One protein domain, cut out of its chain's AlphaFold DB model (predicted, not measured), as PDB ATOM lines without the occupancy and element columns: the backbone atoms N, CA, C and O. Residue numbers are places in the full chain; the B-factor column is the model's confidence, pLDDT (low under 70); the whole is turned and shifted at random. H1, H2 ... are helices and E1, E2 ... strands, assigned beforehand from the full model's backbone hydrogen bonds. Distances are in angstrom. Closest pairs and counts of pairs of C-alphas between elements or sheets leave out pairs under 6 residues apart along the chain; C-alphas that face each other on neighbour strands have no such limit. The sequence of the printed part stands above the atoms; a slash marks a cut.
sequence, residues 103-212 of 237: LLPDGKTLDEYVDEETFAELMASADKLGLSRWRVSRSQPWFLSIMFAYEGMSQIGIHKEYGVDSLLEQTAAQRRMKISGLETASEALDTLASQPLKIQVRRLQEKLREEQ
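This is residues 103 to 212 of the 237 residues of an uncharacterized protein of Solemya elarraichensis gill symbiont (UniProt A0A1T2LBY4). A loose cluster of four helices, H1, H2, H3 and H6, makes one end of an elongated shape, with H3 and H6 side by side; from it the chain goes out along H3 and H4, turns round and folds back along E1 and H5, a wide open loop with an empty middle. H4 and E1 make its far end. The printed part has 110 residues with six named helices and one named strand, in the order H1, H2, H3, H4, E1, H5, H6, and its class is mostly helix. It is loose, with a radius of gyration of the C-alphas of 16.7 A, and the C-alphas span 53 by 30 by 22 A.

Start at residues 103 to 115, which hold no named element, and go on to H1, residues 116 to 128. With its residues 123 to 127 alone, H1 touches H2, residues 133 to 138, at a steep tilt of 52 degrees, opposite ways; look at the closest C-alphas, those of Met 123 and Arg 133, 6.3 A apart. Next comes H3, residues 141 to 155, close but not clearly touching H2, where the closest C-alphas, Val 136 and Leu 144, are 7.0 A apart. Further on, H4, residues 164 to 175, touches no helix. E1, residues 178 to 181, pairs with no named strand; its closest C-alpha pair with H4 is Ala 172 and Ile 179, 7.1 A. H5, residues 185 to 193, is apart from H4, and H3 and H5 only just touch, with 3 pairs of C-alphas within 8 A, and only at their ends, Trp 142 and Leu 192 being closest at 6.1 A. H6, residues 197 to 210, touches residues 141 to 145 of H3 alone at a shallow tilt of 25 degrees, the same way, closest at the C-alphas of Trp 142 and Gln 200, 5.2 A. In H1, H2, H3, H4 and H6 every O i to N i+4 pair is within hydrogen-bond range; in H5 it is 4 of 5.

Find C-alpha 116 at (-1.787, -35.328, 12.438); from there H1 runs 18.5 A to C-alpha 128. H2 measures 8.7 A. H3 runs 21.0 A from C-alpha 141 at (1.275, -40.964, 26.151), and H4 16.6 A. E1 is 10.4 A long and H5 12.3 A. H6 runs 20.1 A to C-alpha 210 at (15.104, -37.470, 19.741).

The two C-alphas farthest apart are those of Glu 116 and Arg 175, 53.1 A. The printed part has no cut and no long link. Look for low confidence at residues 210 to 212, under 70; the mean pLDDT of the printed part is 91.8.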
ATOM      1  N   LEU A 103      -4.178 -47.173  29.507       94.75
ATOM      2  CA  LEU A 103      -5.096 -46.902  28.398       94.75
ATOM      3  C   LEU A 103      -5.762 -45.528  28.530       94.75
ATOM      4  O   LEU A 103      -6.011 -45.035  29.632       94.75
ATOM      5  N   LEU A 104      -6.068 -44.918  27.385       95.12
ATOM      6  CA  LEU A 104      -6.917 -43.736  27.309       95.12
ATOM      7  C   LEU A 104      -8.345 -44.071  27.785       95.12
ATOM      8  O   LEU A 104      -8.857 -45.162  27.498       95.12
ATOM      9  N   PRO A 105      -9.008 -43.141  28.495       87.75
ATOM     10  CA  PRO A 105     -10.368 -43.341  28.979       87.75
ATOM     11  C   PRO A 105     -11.391 -43.348  27.835       87.75
ATOM     12  O   PRO A 105     -11.135 -42.859  26.735       87.75
ATOM     13  N   ASP A 106     -12.576 -43.892  28.116       87.94
ATOM     14  CA  ASP A 106     -13.786 -43.790  27.283       87.94
ATOM     15  C   ASP A 106     -13.641 -44.265  25.829       87.94
ATOM     16  O   ASP A 106     -14.400 -43.879  24.945       87.94
ATOM     17  N   GLY A 107     -12.662 -45.133  25.569       83.50
ATOM     18  CA  GLY A 107     -12.431 -45.684  24.239       83.50
ATOM     19  C   GLY A 107     -11.773 -44.730  23.248       83.50
ATOM     20  O   GLY A 107     -11.636 -45.131  22.092       83.50
ATOM     21  N   LYS A 108     -11.339 -43.556  23.711       93.69
ATOM     22  CA  LYS A 108     -10.660 -42.537  22.914       93.69
ATOM     23  C   LYS A 108      -9.345 -43.020  22.330       93.69
ATOM     24  O   LYS A 108      -8.742 -43.984  22.819       93.69
ATOM     25  N   THR A 109      -8.895 -42.313  21.303       95.56
ATOM     26  CA  THR A 109      -7.641 -42.603  20.611       95.56
ATOM     27  C   THR A 109      -6.703 -41.401  20.585       95.56
ATOM     28  O   THR A 109      -7.104 -40.258  20.798       95.56
ATOM     29  N   LEU A 110      -5.405 -41.669  20.412       94.19
ATOM     30  CA  LEU A 110      -4.352 -40.664  20.552       94.19
ATOM     31  C   LEU A 110      -4.468 -39.510  19.550       94.19
ATOM     32  O   LEU A 110      -4.052 -38.404  19.874       94.19
ATOM     33  N   ASP A 111      -5.037 -39.751  18.369       94.25
ATOM     34  CA  ASP A 111      -5.315 -38.750  17.330       94.25
ATOM     35  C   ASP A 111      -6.291 -37.657  17.790       94.25
ATOM     36  O   ASP A 111      -6.311 -36.573  17.218       94.25
ATOM     37  N   GLU A 112      -7.047 -37.877  18.871       94.62
ATOM     38  CA  GLU A 112      -7.842 -36.822  19.514       94.62
ATOM     39  C   GLU A 112      -6.991 -35.860  20.369       94.62
ATOM     40  O   GLU A 112      -7.480 -34.818  20.816       94.62
ATOM     41  N   TYR A 113      -5.735 -36.215  20.650       92.56
ATOM     42  CA  TYR A 113      -4.869 -35.541  21.625       92.56
ATOM     43  C   TYR A 113      -3.553 -35.020  21.049       92.56
ATOM     44  O   TYR A 113      -2.867 -34.245  21.724       92.56
ATOM     45  N   VAL A 114      -3.199 -35.434  19.835       92.62
ATOM     46  CA  VAL A 114      -1.989 -35.017  19.120       92.62
ATOM     47  C   VAL A 114      -2.360 -34.522  17.722       92.62
ATOM     48  O   VAL A 114      -3.424 -34.852  17.210       92.62
ATOM     49  N   ASP A 115      -1.504 -33.707  17.109       92.75
ATOM     50  CA  ASP A 115      -1.690 -33.304  15.711       92.75
ATOM     51  C   ASP A 115      -1.430 -34.467  14.731       92.75
ATOM     52  O   ASP A 115      -0.861 -35.502  15.084       92.75
ATOM     53  N   GLU A 116      -1.884 -34.302  13.486       93.62
ATOM     54  CA  GLU A 116      -1.787 -35.328  12.438       93.62
ATOM     55  C   GLU A 116      -0.337 -35.759  12.170       93.62
ATOM     56  O   GLU A 116      -0.073 -36.945  11.965       93.62
ATOM     57  N   GLU A 117       0.605 -34.813  12.227       91.31
ATOM     58  CA  GLU A 117       2.039 -35.062  12.050       91.31
ATOM     59  C   GLU A 117       2.580 -35.973  13.159       91.31
ATOM     60  O   GLU A 117       3.106 -37.050  12.871       91.31
ATOM     61  N   THR A 118       2.342 -35.620  14.426       90.44
ATOM     62  CA  THR A 118       2.734 -36.434  15.586       90.44
ATOM     63  C   THR A 118       2.100 -37.822  15.530       90.44
ATOM     64  O   THR A 118       2.747 -38.825  15.837       90.44
ATOM     65  N   PHE A 119       0.822 -37.916  15.150       94.56
ATOM     66  CA  PHE A 119       0.148 -39.209  15.047       94.56
ATOM     67  C   PHE A 119       0.777 -40.093  13.963       94.56
ATOM     68  O   PHE A 119       0.975 -41.292  14.178       94.56
ATOM     69  N   ALA A 120       1.129 -39.514  12.813       93.88
ATOM     70  CA  ALA A 120       1.814 -40.227  11.744       93.88
ATOM     71  C   ALA A 120       3.206 -40.717  12.180       93.88
ATOM     72  O   ALA A 120       3.542 -41.879  11.933       93.88
ATOM     73  N   GLU A 121       3.982 -39.881  12.880       91.44
ATOM     74  CA  GLU A 121       5.280 -40.258  13.458       91.44
ATOM     75  C   GLU A 121       5.143 -41.421  14.447       91.44
ATOM     76  O   GLU A 121       5.856 -42.417  14.337       91.44
ATOM     77  N   LEU A 122       4.159 -41.357  15.350       92.56
ATOM     78  CA  LEU A 122       3.871 -42.431  16.305       92.56
ATOM     79  C   LEU A 122       3.564 -43.762  15.623       92.56
ATOM     80  O   LEU A 122       4.057 -44.803  16.055       92.56
ATOM     81  N   MET A 123       2.736 -43.745  14.576       95.25
ATOM     82  CA  MET A 123       2.405 -44.961  13.833       95.25
ATOM     83  C   MET A 123       3.620 -45.504  13.076       95.25
ATOM     84  O   MET A 123       3.798 -46.719  13.015       95.25
ATOM     85  N   ALA A 124       4.481 -44.632  12.548       93.25
ATOM     86  CA  ALA A 124       5.722 -45.044  11.904       93.25
ATOM     87  C   ALA A 124       6.709 -45.680  12.901       93.25
ATOM     88  O   ALA A 124       7.284 -46.728  12.598       93.25
ATOM     89  N   SER A 125       6.891 -45.097  14.092       90.44
ATOM     90  CA  SER A 125       7.735 -45.684  15.144       90.44
ATOM     91  C   SER A 125       7.138 -46.992  15.673       90.44
ATOM     92  O   SER A 125       7.862 -47.973  15.830       90.44
ATOM     93  N   ALA A 126       5.812 -47.075  15.827       93.19
ATOM     94  CA  ALA A 126       5.131 -48.322  16.170       93.19
ATOM     95  C   ALA A 126       5.409 -49.438  15.151       93.19
ATOM     96  O   ALA A 126       5.752 -50.551  15.549       93.19
ATOM     97  N   ASP A 127       5.321 -49.144  13.850       93.75
ATOM     98  CA  ASP A 127       5.577 -50.126  12.792       93.75
ATOM     99  C   ASP A 127       7.039 -50.607  12.799       93.75
ATOM    100  O   ASP A 127       7.290 -51.808  12.693       93.75
ATOM    101  N   LYS A 128       8.011 -49.696  12.982       90.38
ATOM    102  CA  LYS A 128       9.444 -50.042  13.113       90.38
ATOM    103  C   LYS A 128       9.711 -50.956  14.313       90.38
ATOM    104  O   LYS A 128      10.548 -51.854  14.236       90.38
ATOM    105  N   LEU A 129       8.992 -50.730  15.411       88.38
ATOM    106  CA  LEU A 129       9.103 -51.511  16.640       88.38
ATOM    107  C   LEU A 129       8.261 -52.800  16.618       88.38
ATOM    108  O   LEU A 129       8.307 -53.576  17.567       88.38
ATOM    109  N   GLY A 130       7.495 -53.056  15.549       91.00
ATOM    110  CA  GLY A 130       6.610 -54.222  15.457       91.00
ATOM    111  C   GLY A 130       5.418 -54.166  16.421       91.00
ATOM    112  O   GLY A 130       4.835 -55.198  16.763       91.00
ATOM    113  N   LEU A 131       5.048 -52.970  16.879       91.94
ATOM    114  CA  LEU A 131       3.974 -52.748  17.836       91.94
ATOM    115  C   LEU A 131       2.614 -52.645  17.139       91.94
ATOM    116  O   LEU A 131       2.467 -52.108  16.043       91.94
ATOM    117  N   SER A 132       1.570 -53.140  17.805       94.44
ATOM    118  CA  SER A 132       0.203 -53.038  17.288       94.44
ATOM    119  C   SER A 132      -0.252 -51.579  17.256       94.44
ATOM    120  O   SER A 132      -0.430 -50.972  18.312       94.44
ATOM    121  N   ARG A 133      -0.542 -51.056  16.058       94.31
ATOM    122  CA  ARG A 133      -1.138 -49.720  15.874       94.31
ATOM    123  C   ARG A 133      -2.368 -49.505  16.755       94.31
ATOM    124  O   ARG A 133      -2.451 -48.501  17.443       94.31
ATOM    125  N   TRP A 134      -3.272 -50.487  16.820       93.19
ATOM    126  CA  TRP A 134      -4.461 -50.416  17.681       93.19
ATOM    127  C   TRP A 134      -4.108 -50.245  19.163       93.19
ATOM    128  O   TRP A 134      -4.747 -49.459  19.859       93.19
ATOM    129  N   ARG A 135      -3.086 -50.963  19.651       91.56
ATOM    130  CA  ARG A 135      -2.625 -50.831  21.037       91.56
ATOM    131  C   ARG A 135      -2.038 -49.442  21.265       91.56
ATOM    132  O   ARG A 135      -2.439 -48.783  22.213       91.56
ATOM    133  N   VAL A 136      -1.161 -48.990  20.366       95.38
ATOM    134  CA  VAL A 136      -0.516 -47.676  20.463       95.38
ATOM    135  C   VAL A 136      -1.549 -46.553  20.462       95.38
ATOM    136  O   VAL A 136      -1.528 -45.713  21.354       95.38
ATOM    137  N   SER A 137      -2.511 -46.575  19.536       95.69
ATOM    138  CA  SER A 137      -3.555 -45.549  19.446       95.69
ATOM    139  C   SER A 137      -4.426 -45.452  20.697       95.69
ATOM    140  O   SER A 137      -5.027 -44.410  20.916       95.69
ATOM    141  N   ARG A 138      -4.525 -46.508  21.514       95.50
ATOM    142  CA  ARG A 138      -5.365 -46.533  22.724       95.50
ATOM    143  C   ARG A 138      -4.588 -46.348  24.023       95.50
ATOM    144  O   ARG A 138      -5.206 -46.272  25.081       95.50
ATOM    145  N   SER A 139      -3.264 -46.336  23.975       96.19
ATOM    146  CA  SER A 139      -2.417 -46.185  25.157       96.19
ATOM    147  C   SER A 139      -2.325 -44.730  25.600       96.19
ATOM    148  O   SER A 139      -2.461 -43.828  24.790       96.19
ATOM    149  N   GLN A 140      -2.057 -44.466  26.876       96.44
ATOM    150  CA  GLN A 140      -1.723 -43.113  27.308       96.44
ATOM    151  C   GLN A 140      -0.300 -42.718  26.871       96.44
ATOM    152  O   GLN A 140       0.591 -43.574  26.845       96.44
ATOM    153  N   PRO A 141      -0.039 -41.426  26.596       95.88
ATOM    154  CA  PRO A 141       1.275 -40.964  26.151       95.88
ATOM    155  C   PRO A 141       2.428 -41.238  27.133       95.88
ATOM    156  O   PRO A 141       3.552 -41.497  26.695       95.88
ATOM    157  N   TRP A 142       2.168 -41.231  28.450       95.81
ATOM    158  CA  TRP A 142       3.181 -41.585  29.455       95.81
ATOM    159  C   TRP A 142       3.675 -43.028  29.273       95.81
ATOM    160  O   TRP A 142       4.874 -43.292  29.313       95.81
ATOM    161  N   PHE A 143       2.749 -43.952  29.008       95.88
ATOM    162  CA  PHE A 143       3.049 -45.367  28.843       95.88
ATOM    163  C   PHE A 143       3.763 -45.627  27.515       95.88
ATOM    164  O   PHE A 143       4.742 -46.371  27.476       95.88
ATOM    165  N   LEU A 144       3.334 -44.952  26.440       94.56
ATOM    166  CA  LEU A 144       4.018 -45.011  25.144       94.56
ATOM    167  C   LEU A 144       5.472 -44.546  25.240       94.56
ATOM    168  O   LEU A 144       6.347 -45.186  24.664       94.56
ATOM    169  N   SER A 145       5.740 -43.489  26.013       91.12
ATOM    170  CA  SER A 145       7.104 -42.992  26.233       91.12
ATOM    171  C   SER A 145       8.024 -44.060  26.841       91.12
ATOM    172  O   SER A 145       9.165 -44.196  26.402       91.12
ATOM    173  N   ILE A 146       7.533 -44.839  27.813       90.19
ATOM    174  CA  ILE A 146       8.294 -45.939  28.432       90.19
ATOM    175  C   ILE A 146       8.458 -47.096  27.444       90.19
ATOM    176  O   ILE A 146       9.570 -47.575  27.226       90.19
ATOM    177  N   MET A 147       7.359 -47.528  26.820       90.69
ATOM    178  CA  MET A 147       7.352 -48.671  25.909       90.69
ATOM    179  C   MET A 147       8.282 -48.441  24.712       90.69
ATOM    180  O   MET A 147       9.106 -49.295  24.412       90.69
ATOM    181  N   PHE A 148       8.211 -47.278  24.057       89.81
ATOM    182  CA  PHE A 148       9.076 -46.969  22.914       89.81
ATOM    183  C   PHE A 148      10.550 -46.887  23.324       89.81
ATOM    184  O   PHE A 148      11.408 -47.351  22.580       89.81
ATOM    185  N   ALA A 149      10.852 -46.361  24.522       86.38
ATOM    186  CA  ALA A 149      12.219 -46.366  25.042       86.38
ATOM    187  C   ALA A 149      12.761 -47.794  25.168       86.38
ATOM    188  O   ALA A 149      13.855 -48.089  24.692       86.38
ATOM    189  N   TYR A 150      11.987 -48.671  25.808       87.69
ATOM    190  CA  TYR A 150      12.409 -50.035  26.099       87.69
ATOM    191  C   TYR A 150      12.570 -50.872  24.826       87.69
ATOM    192  O   TYR A 150      13.602 -51.510  24.631       87.69
ATOM    193  N   GLU A 151      11.587 -50.817  23.926       88.69
ATOM    194  CA  GLU A 151      11.637 -51.549  22.657       88.69
ATOM    195  C   GLU A 151      12.762 -51.031  21.751       88.69
ATOM    196  O   GLU A 151      13.500 -51.825  21.167       88.69
ATOM    197  N   GLY A 152      12.961 -49.709  21.687       86.81
ATOM    198  CA  GLY A 152      14.064 -49.106  20.936       86.81
ATOM    199  C   GLY A 152      15.439 -49.546  21.447       86.81
ATOM    200  O   GLY A 152      16.289 -49.942  20.651       86.81
ATOM    201  N   MET A 153      15.647 -49.545  22.770       87.56
ATOM    202  CA  MET A 153      16.880 -50.042  23.400       87.56
ATOM    203  C   MET A 153      17.105 -51.536  23.130       87.56
ATOM    204  O   MET A 153      18.213 -51.942  22.770       87.56
ATOM    205  N   SER A 154      16.048 -52.343  23.231       88.56
ATOM    206  CA  SER A 154      16.110 -53.786  22.991       88.56
ATOM    207  C   SER A 154      16.561 -54.116  21.562       88.56
ATOM    208  O   SER A 154      17.417 -54.981  21.369       88.56
ATOM    209  N   GLN A 155      16.076 -53.379  20.552       87.31
ATOM    210  CA  GLN A 155      16.486 -53.589  19.155       87.31
ATOM    211  C   GLN A 155      17.980 -53.348  18.901       87.31
ATOM    212  O   GLN A 155      18.544 -53.937  17.978       87.31
ATOM    213  N   ILE A 156      18.628 -52.506  19.712       87.81
ATOM    214  CA  ILE A 156      20.058 -52.187  19.591       87.81
ATOM    215  C   ILE A 156      20.935 -52.937  20.604       87.81
ATOM    216  O   ILE A 156      22.109 -52.609  20.768       87.81
ATOM    217  N   GLY A 157      20.392 -53.966  21.262       89.06
ATOM    218  CA  GLY A 157      21.152 -54.840  22.156       89.06
ATOM    219  C   GLY A 157      21.381 -54.277  23.560       89.06
ATOM    220  O   GLY A 157      22.275 -54.750  24.260       89.06
ATOM    221  N   ILE A 158      20.615 -53.262  23.968       90.75
ATOM    222  CA  ILE A 158      20.625 -52.710  25.325       90.75
ATOM    223  C   ILE A 158      19.490 -53.373  26.104       90.75
ATOM    224  O   ILE A 158      18.322 -53.219  25.750       90.75
ATOM    225  N   HIS A 159      19.822 -54.104  27.170       91.44
ATOM    226  CA  HIS A 159      18.841 -54.914  27.895       91.44
ATOM    227  C   HIS A 159      18.941 -54.760  29.416       91.44
ATOM    228  O   HIS A 159      20.006 -54.458  29.966       91.44
ATOM    229  N   LYS A 160      17.809 -54.993  30.094       92.50
ATOM    230  CA  LYS A 160      17.663 -54.841  31.549       92.50
ATOM    231  C   LYS A 160      18.576 -55.788  32.324       92.50
ATOM    232  O   LYS A 160      19.152 -55.388  33.324       92.50
ATOM    233  N   GLU A 161      18.770 -57.018  31.857       92.69
ATOM    234  CA  GLU A 161      19.591 -58.008  32.561       92.69
ATOM    235  C   GLU A 161      21.069 -57.609  32.692       92.69
ATOM    236  O   GLU A 161      21.759 -58.122  33.570       92.69
ATOM    237  N   TYR A 162      21.558 -56.691  31.852       93.88
ATOM    238  CA  TYR A 162      22.906 -56.123  31.962       93.88
ATOM    239  C   TYR A 162      22.943 -54.817  32.766       93.88
ATOM    240  O   TYR A 162      24.028 -54.285  33.003       93.88
ATOM    241  N   GLY A 163      21.780 -54.293  33.159       94.31
ATOM    242  CA  GLY A 163      21.636 -53.064  33.928       94.31
ATOM    243  C   GLY A 163      22.329 -53.135  35.284       94.31
ATOM    244  O   GLY A 163      22.477 -54.202  35.886       94.31
ATOM    245  N   VAL A 164      22.752 -51.971  35.768       95.69
ATOM    246  CA  VAL A 164      23.462 -51.830  37.044       95.69
ATOM    247  C   VAL A 164      22.597 -52.343  38.196       95.69
ATOM    248  O   VAL A 164      23.058 -53.181  38.972       95.69
ATOM    249  N   ASP A 165      21.337 -51.906  38.260       94.94
ATOM    250  CA  ASP A 165      20.408 -52.243  39.346       94.94
ATOM    251  C   ASP A 165      20.170 -53.754  39.406       94.94
ATOM    252  O   ASP A 165      20.416 -54.386  40.431       94.94
ATOM    253  N   SER A 166      19.834 -54.369  38.265       94.69
ATOM    254  CA  SER A 166      19.558 -55.808  38.180       94.69
ATOM    255  C   SER A 166      20.733 -56.668  38.647       94.69
ATOM    256  O   SER A 166      20.534 -57.682  39.319       94.69
ATOM    257  N   LEU A 167      21.969 -56.276  38.329       95.62
ATOM    258  CA  LEU A 167      23.155 -57.030  38.733       95.62
ATOM    259  C   LEU A 167      23.517 -56.823  40.212       95.62
ATOM    260  O   LEU A 167      23.946 -57.780  40.872       95.62
ATOM    261  N   LEU A 168      23.339 -55.606  40.740       97.00
ATOM    262  CA  LEU A 168      23.519 -55.328  42.167       97.00
ATOM    263  C   LEU A 168      22.470 -56.053  43.005       97.00
ATOM    264  O   LEU A 168      22.843 -56.755  43.942       97.00
ATOM    265  N   GLU A 169      21.190 -55.950  42.650       96.88
ATOM    266  CA  GLU A 169      20.088 -56.598  43.365       96.88
ATOM    267  C   GLU A 169      20.215 -58.121  43.332       96.88
ATOM    268  O   GLU A 169      20.120 -58.770  44.376       96.88
ATOM    269  N   GLN A 170      20.530 -58.705  42.168       95.50
ATOM    270  CA  GLN A 170      20.792 -60.142  42.056       95.50
ATOM    271  C   GLN A 170      21.908 -60.577  43.017       95.50
ATOM    272  O   GLN A 170      21.776 -61.584  43.718       95.50
ATOM    273  N   THR A 171      23.011 -59.826  43.066       95.44
ATOM    274  CA  THR A 171      24.152 -60.170  43.923       95.44
ATOM    275  C   THR A 171      23.837 -59.941  45.402       95.44
ATOM    276  O   THR A 171      24.175 -60.779  46.241       95.44
ATOM    277  N   ALA A 172      23.153 -58.849  45.741       96.94
ATOM    278  CA  ALA A 172      22.706 -58.541  47.095       96.94
ATOM    279  C   ALA A 172      21.777 -59.643  47.631       96.94
ATOM    280  O   ALA A 172      21.999 -60.156  48.730       96.94
ATOM    281  N   ALA A 173      20.821 -60.103  46.816       95.25
ATOM    282  CA  ALA A 173      19.923 -61.201  47.158       95.25
ATOM    283  C   ALA A 173      20.685 -62.515  47.408       95.25
ATOM    284  O   ALA A 173      20.438 -63.199  48.405       95.25
ATOM    285  N   GLN A 174      21.670 -62.849  46.562       94.50
ATOM    286  CA  GLN A 174      22.536 -64.022  46.763       94.50
ATOM    287  C   GLN A 174      23.344 -63.938  48.069       94.50
ATOM    288  O   GLN A 174      23.540 -64.953  48.741       94.50
ATOM    289  N   ARG A 175      23.780 -62.732  48.451       95.06
ATOM    290  CA  ARG A 175      24.510 -62.462  49.702       95.06
ATOM    291  C   ARG A 175      23.594 -62.339  50.924       95.06
ATOM    292  O   ARG A 175      24.108 -62.236  52.033       95.06
ATOM    293  N   ARG A 176      22.264 -62.386  50.750       96.19
ATOM    294  CA  ARG A 176      21.266 -62.066  51.791       96.19
ATOM    295  C   ARG A 176      21.487 -60.682  52.410       96.19
ATOM    296  O   ARG A 176      21.221 -60.475  53.592       96.19
ATOM    297  N   MET A 177      22.006 -59.765  51.608       97.50
ATOM    298  CA  MET A 177      22.151 -58.366  51.969       97.50
ATOM    299  C   MET A 177      20.765 -57.727  52.033       97.50
ATOM    300  O   MET A 177      19.862 -58.136  51.296       97.50
ATOM    301  N   LYS A 178      20.575 -56.743  52.912       97.81
ATOM    302  CA  LYS A 178      19.315 -55.997  52.942       97.81
ATOM    303  C   LYS A 178      19.183 -55.199  51.640       97.81
ATOM    304  O   LYS A 178      20.155 -54.587  51.207       97.81
ATOM    305  N   ILE A 179      17.998 -55.219  51.032       98.00
ATOM    306  CA  ILE A 179      17.664 -54.407  49.857       98.00
ATOM    307  C   ILE A 179      16.456 -53.549  50.222       98.00
ATOM    308  O   ILE A 179      15.451 -54.086  50.695       98.00
ATOM    309  N   SER A 180      16.566 -52.242  50.018       97.31
ATOM    310  CA  SER A 180      15.501 -51.271  50.278       97.31
ATOM    311  C   SER A 180      15.244 -50.418  49.039       97.31
ATOM    312  O   SER A 180      16.174 -50.100  48.301       97.31
ATOM    313  N   GLY A 181      13.986 -50.037  48.830       96.31
ATOM    314  CA  GLY A 181      13.577 -49.083  47.799       96.31
ATOM    315  C   GLY A 181      13.393 -47.687  48.388       96.31
ATOM    316  O   GLY A 181      12.965 -47.562  49.539       96.31
ATOM    317  N   LEU A 182      13.696 -46.650  47.611       96.25
ATOM    318  CA  LEU A 182      13.294 -45.274  47.913       96.25
ATOM    319  C   LEU A 182      11.794 -45.064  47.660       96.25
ATOM    320  O   LEU A 182      11.162 -44.269  48.355       96.25
ATOM    321  N   GLU A 183      11.238 -45.804  46.703       95.12
ATOM    322  CA  GLU A 183       9.830 -45.814  46.320       95.12
ATOM    323  C   GLU A 183       9.370 -47.215  45.872       95.12
ATOM    324  O   GLU A 183      10.159 -48.128  45.599       95.12
ATOM    325  N   THR A 184       8.056 -47.403  45.799       95.00
ATOM    326  CA  THR A 184       7.446 -48.570  45.150       95.00
ATOM    327  C   THR A 184       7.381 -48.373  43.635       95.00
ATOM    328  O   THR A 184       7.261 -47.254  43.134       95.00
ATOM    329  N   ALA A 185       7.381 -49.466  42.876       90.62
ATOM    330  CA  ALA A 185       7.253 -49.427  41.423       90.62
ATOM    331  C   ALA A 185       5.923 -48.779  41.007       90.62
ATOM    332  O   ALA A 185       5.835 -48.085  39.993       90.62
ATOM    333  N   SER A 186       4.878 -48.969  41.818       92.50
ATOM    334  CA  SER A 186       3.598 -48.296  41.625       92.50
ATOM    335  C   SER A 186       3.683 -46.789  41.848       92.50
ATOM    336  O   SER A 186       3.094 -46.061  41.061       92.50
ATOM    337  N   GLU A 187       4.394 -46.301  42.865       94.81
ATOM    338  CA  GLU A 187       4.568 -44.855  43.091       94.81
ATOM    339  C   GLU A 187       5.322 -44.185  41.934       94.81
ATOM    340  O   GLU A 187       4.879 -43.144  41.435       94.81
ATOM    341  N   ALA A 188       6.381 -44.828  41.434       92.19
ATOM    342  CA  ALA A 188       7.138 -44.348  40.280       92.19
ATOM    343  C   ALA A 188       6.248 -44.226  39.026       92.19
ATOM    344  O   ALA A 188       6.189 -43.181  38.367       92.19
ATOM    345  N   LEU A 189       5.486 -45.281  38.704       94.12
ATOM    346  CA  LEU A 189       4.575 -45.274  37.555       94.12
ATOM    347  C   LEU A 189       3.394 -44.316  37.753       94.12
ATOM    348  O   LEU A 189       2.978 -43.655  36.800       94.12
ATOM    349  N   ASP A 190       2.858 -44.211  38.970       95.25
ATOM    350  CA  ASP A 190       1.766 -43.290  39.288       95.25
ATOM    351  C   ASP A 190       2.186 -41.840  39.063       95.25
ATOM    352  O   ASP A 190       1.438 -41.067  38.468       95.25
ATOM    353  N   THR A 191       3.416 -41.494  39.443       94.31
ATOM    354  CA  THR A 191       3.987 -40.160  39.234       94.31
ATOM    355  C   THR A 191       3.971 -39.757  37.758       94.31
ATOM    356  O   THR A 191       3.700 -38.598  37.434       94.31
ATOM    357  N   LEU A 192       4.199 -40.706  36.844       93.81
ATOM    358  CA  LEU A 192       4.106 -40.483  35.398       93.81
ATOM    359  C   LEU A 192       2.649 -40.452  34.916       93.81
ATOM    360  O   LEU A 192       2.262 -39.554  34.163       93.81
ATOM    361  N   ALA A 193       1.833 -41.403  35.373       95.31
ATOM    362  CA  ALA A 193       0.445 -41.561  34.951       95.31
ATOM    363  C   ALA A 193      -0.469 -40.416  35.418       95.31
ATOM    364  O   ALA A 193      -1.445 -40.081  34.745       95.31
ATOM    365  N   SER A 194      -0.157 -39.806  36.559       95.00
ATOM    366  CA  SER A 194      -0.943 -38.739  37.184       95.00
ATOM    367  C   SER A 194      -0.641 -37.348  36.606       95.00
ATOM    368  O   SER A 194      -1.304 -36.368  36.957       95.00
ATOM    369  N   GLN A 195       0.319 -37.229  35.683       95.69
ATOM    370  CA  GLN A 195       0.594 -35.963  35.003       95.69
ATOM    371  C   GLN A 195      -0.559 -35.554  34.083       95.69
ATOM    372  O   GLN A 195      -1.158 -36.415  33.435       95.69
ATOM    373  N   PRO A 196      -0.839 -34.244  33.924       95.44
ATOM    374  CA  PRO A 196      -1.843 -33.789  32.972       95.44
ATOM    375  C   PRO A 196      -1.535 -34.302  31.564       95.44
ATOM    376  O   PRO A 196      -0.398 -34.202  31.105       95.44
ATOM    377  N   LEU A 197      -2.553 -34.778  30.847       92.56
ATOM    378  CA  LEU A 197      -2.384 -35.418  29.538       92.56
ATOM    379  C   LEU A 197      -1.585 -34.562  28.540       92.56
ATOM    380  O   LEU A 197      -0.739 -35.076  27.820       92.56
ATOM    381  N   LYS A 198      -1.768 -33.235  28.562       93.00
ATOM    382  CA  LYS A 198      -0.995 -32.291  27.737       93.00
ATOM    383  C   LYS A 198       0.518 -32.347  28.009       93.00
ATOM    384  O   LYS A 198       1.310 -32.161  27.091       93.00
ATOM    385  N   ILE A 199       0.926 -32.581  29.257       95.25
ATOM    386  CA  ILE A 199       2.337 -32.749  29.638       95.25
ATOM    387  C   ILE A 199       2.867 -34.078  29.110       95.25
ATOM    388  O   ILE A 199       3.956 -34.110  28.544       95.25
ATOM    389  N   GLN A 200       2.080 -35.148  29.244       95.38
ATOM    390  CA  GLN A 200       2.461 -36.459  28.730       95.38
ATOM    391  C   GLN A 200       2.619 -36.443  27.199       95.38
ATOM    392  O   GLN A 200       3.608 -36.957  26.686       95.38
ATOM    393  N   VAL A 201       1.688 -35.806  26.472       93.75
ATOM    394  CA  VAL A 201       1.769 -35.619  25.011       93.75
ATOM    395  C   VAL A 201       3.039 -34.870  24.626       93.75
ATOM    396  O   VAL A 201       3.776 -35.330  23.760       93.75
ATOM    397  N   ARG A 202       3.331 -33.746  25.292       92.12
ATOM    398  CA  ARG A 202       4.533 -32.959  24.998       92.12
ATOM    399  C   ARG A 202       5.811 -33.788  25.168       92.12
ATOM    400  O   ARG A 202       6.670 -33.740  24.297       92.12
ATOM    401  N   ARG A 203       5.915 -34.571  26.247       90.00
ATOM    402  CA  ARG A 203       7.066 -35.458  26.500       90.00
ATOM    403  C   ARG A 203       7.199 -36.555  25.447       90.00
ATOM    404  O   ARG A 203       8.301 -36.839  24.993       90.00
ATOM    405  N   LEU A 204       6.079 -37.138  25.019       91.19
ATOM    406  CA  LEU A 204       6.075 -38.116  23.933       91.19
ATOM    407  C   LEU A 204       6.577 -37.491  22.621       91.19
ATOM    408  O   LEU A 204       7.411 -38.083  21.948       91.19
ATOM    409  N   GLN A 205       6.136 -36.275  22.292       88.94
ATOM    410  CA  GLN A 205       6.618 -35.533  21.120       88.94
ATOM    411  C   GLN A 205       8.111 -35.189  21.210       88.94
ATOM    412  O   GLN A 205       8.821 -35.269  20.213       88.94
ATOM    413  N   GLU A 206       8.596 -34.785  22.388       85.31
ATOM    414  CA  GLU A 206      10.027 -34.558  22.630       85.31
ATOM    415  C   GLU A 206      10.826 -35.831  22.332       85.31
ATOM    416  O   GLU A 206      11.775 -35.781  21.554       85.31
ATOM    417  N   LYS A 207      10.360 -36.979  22.829       81.56
ATOM    418  CA  LYS A 207      10.996 -38.277  22.597       81.56
ATOM    419  C   LYS A 207      11.025 -38.695  21.123       81.56
ATOM    420  O   LYS A 207      12.040 -39.198  20.659       81.56
ATOM    421  N   LEU A 208       9.940 -38.484  20.376       81.81
ATOM    422  CA  LEU A 208       9.900 -38.807  18.940       81.81
ATOM    423  C   LEU A 208      10.885 -37.957  18.130       81.81
ATOM    424  O   LEU A 208      11.485 -38.447  17.178       81.81
ATOM    425  N   ARG A 209      11.107 -36.699  18.534       76.88
ATOM    426  CA  ARG A 209      12.123 -35.843  17.909       76.88
ATOM    427  C   ARG A 209      13.548 -36.306  18.208       76.88
ATOM    428  O   ARG A 209      14.407 -36.164  17.344       76.88
ATOM    429  N   GLU A 210      13.800 -36.885  19.383       66.62
ATOM    430  CA  GLU A 210      15.104 -37.470  19.741       66.62
ATOM    431  C   GLU A 210      15.461 -38.722  18.920       66.62
ATOM    432  O   GLU A 210      16.635 -39.081  18.841       66.62
ATOM    433  N   GLU A 211      14.495 -39.371  18.254       58.84
ATOM    434  CA  GLU A 211      14.776 -40.439  17.281       58.84
ATOM    435  C   GLU A 211      15.472 -39.909  16.002       58.84
ATOM    436  O   GLU A 211      15.823 -40.699  15.118       58.84
ATOM    437  N   GLN A 212      15.704 -38.591  15.890       51.97
ATOM    438  CA  GLN A 212      16.492 -37.979  14.820       51.97
ATOM    439  C   GLN A 212      17.985 -37.820  15.198       51.97
ATOM    440  O   GLN A 212      18.321 -37.539  16.344       51.97
TER     441      GLN A 212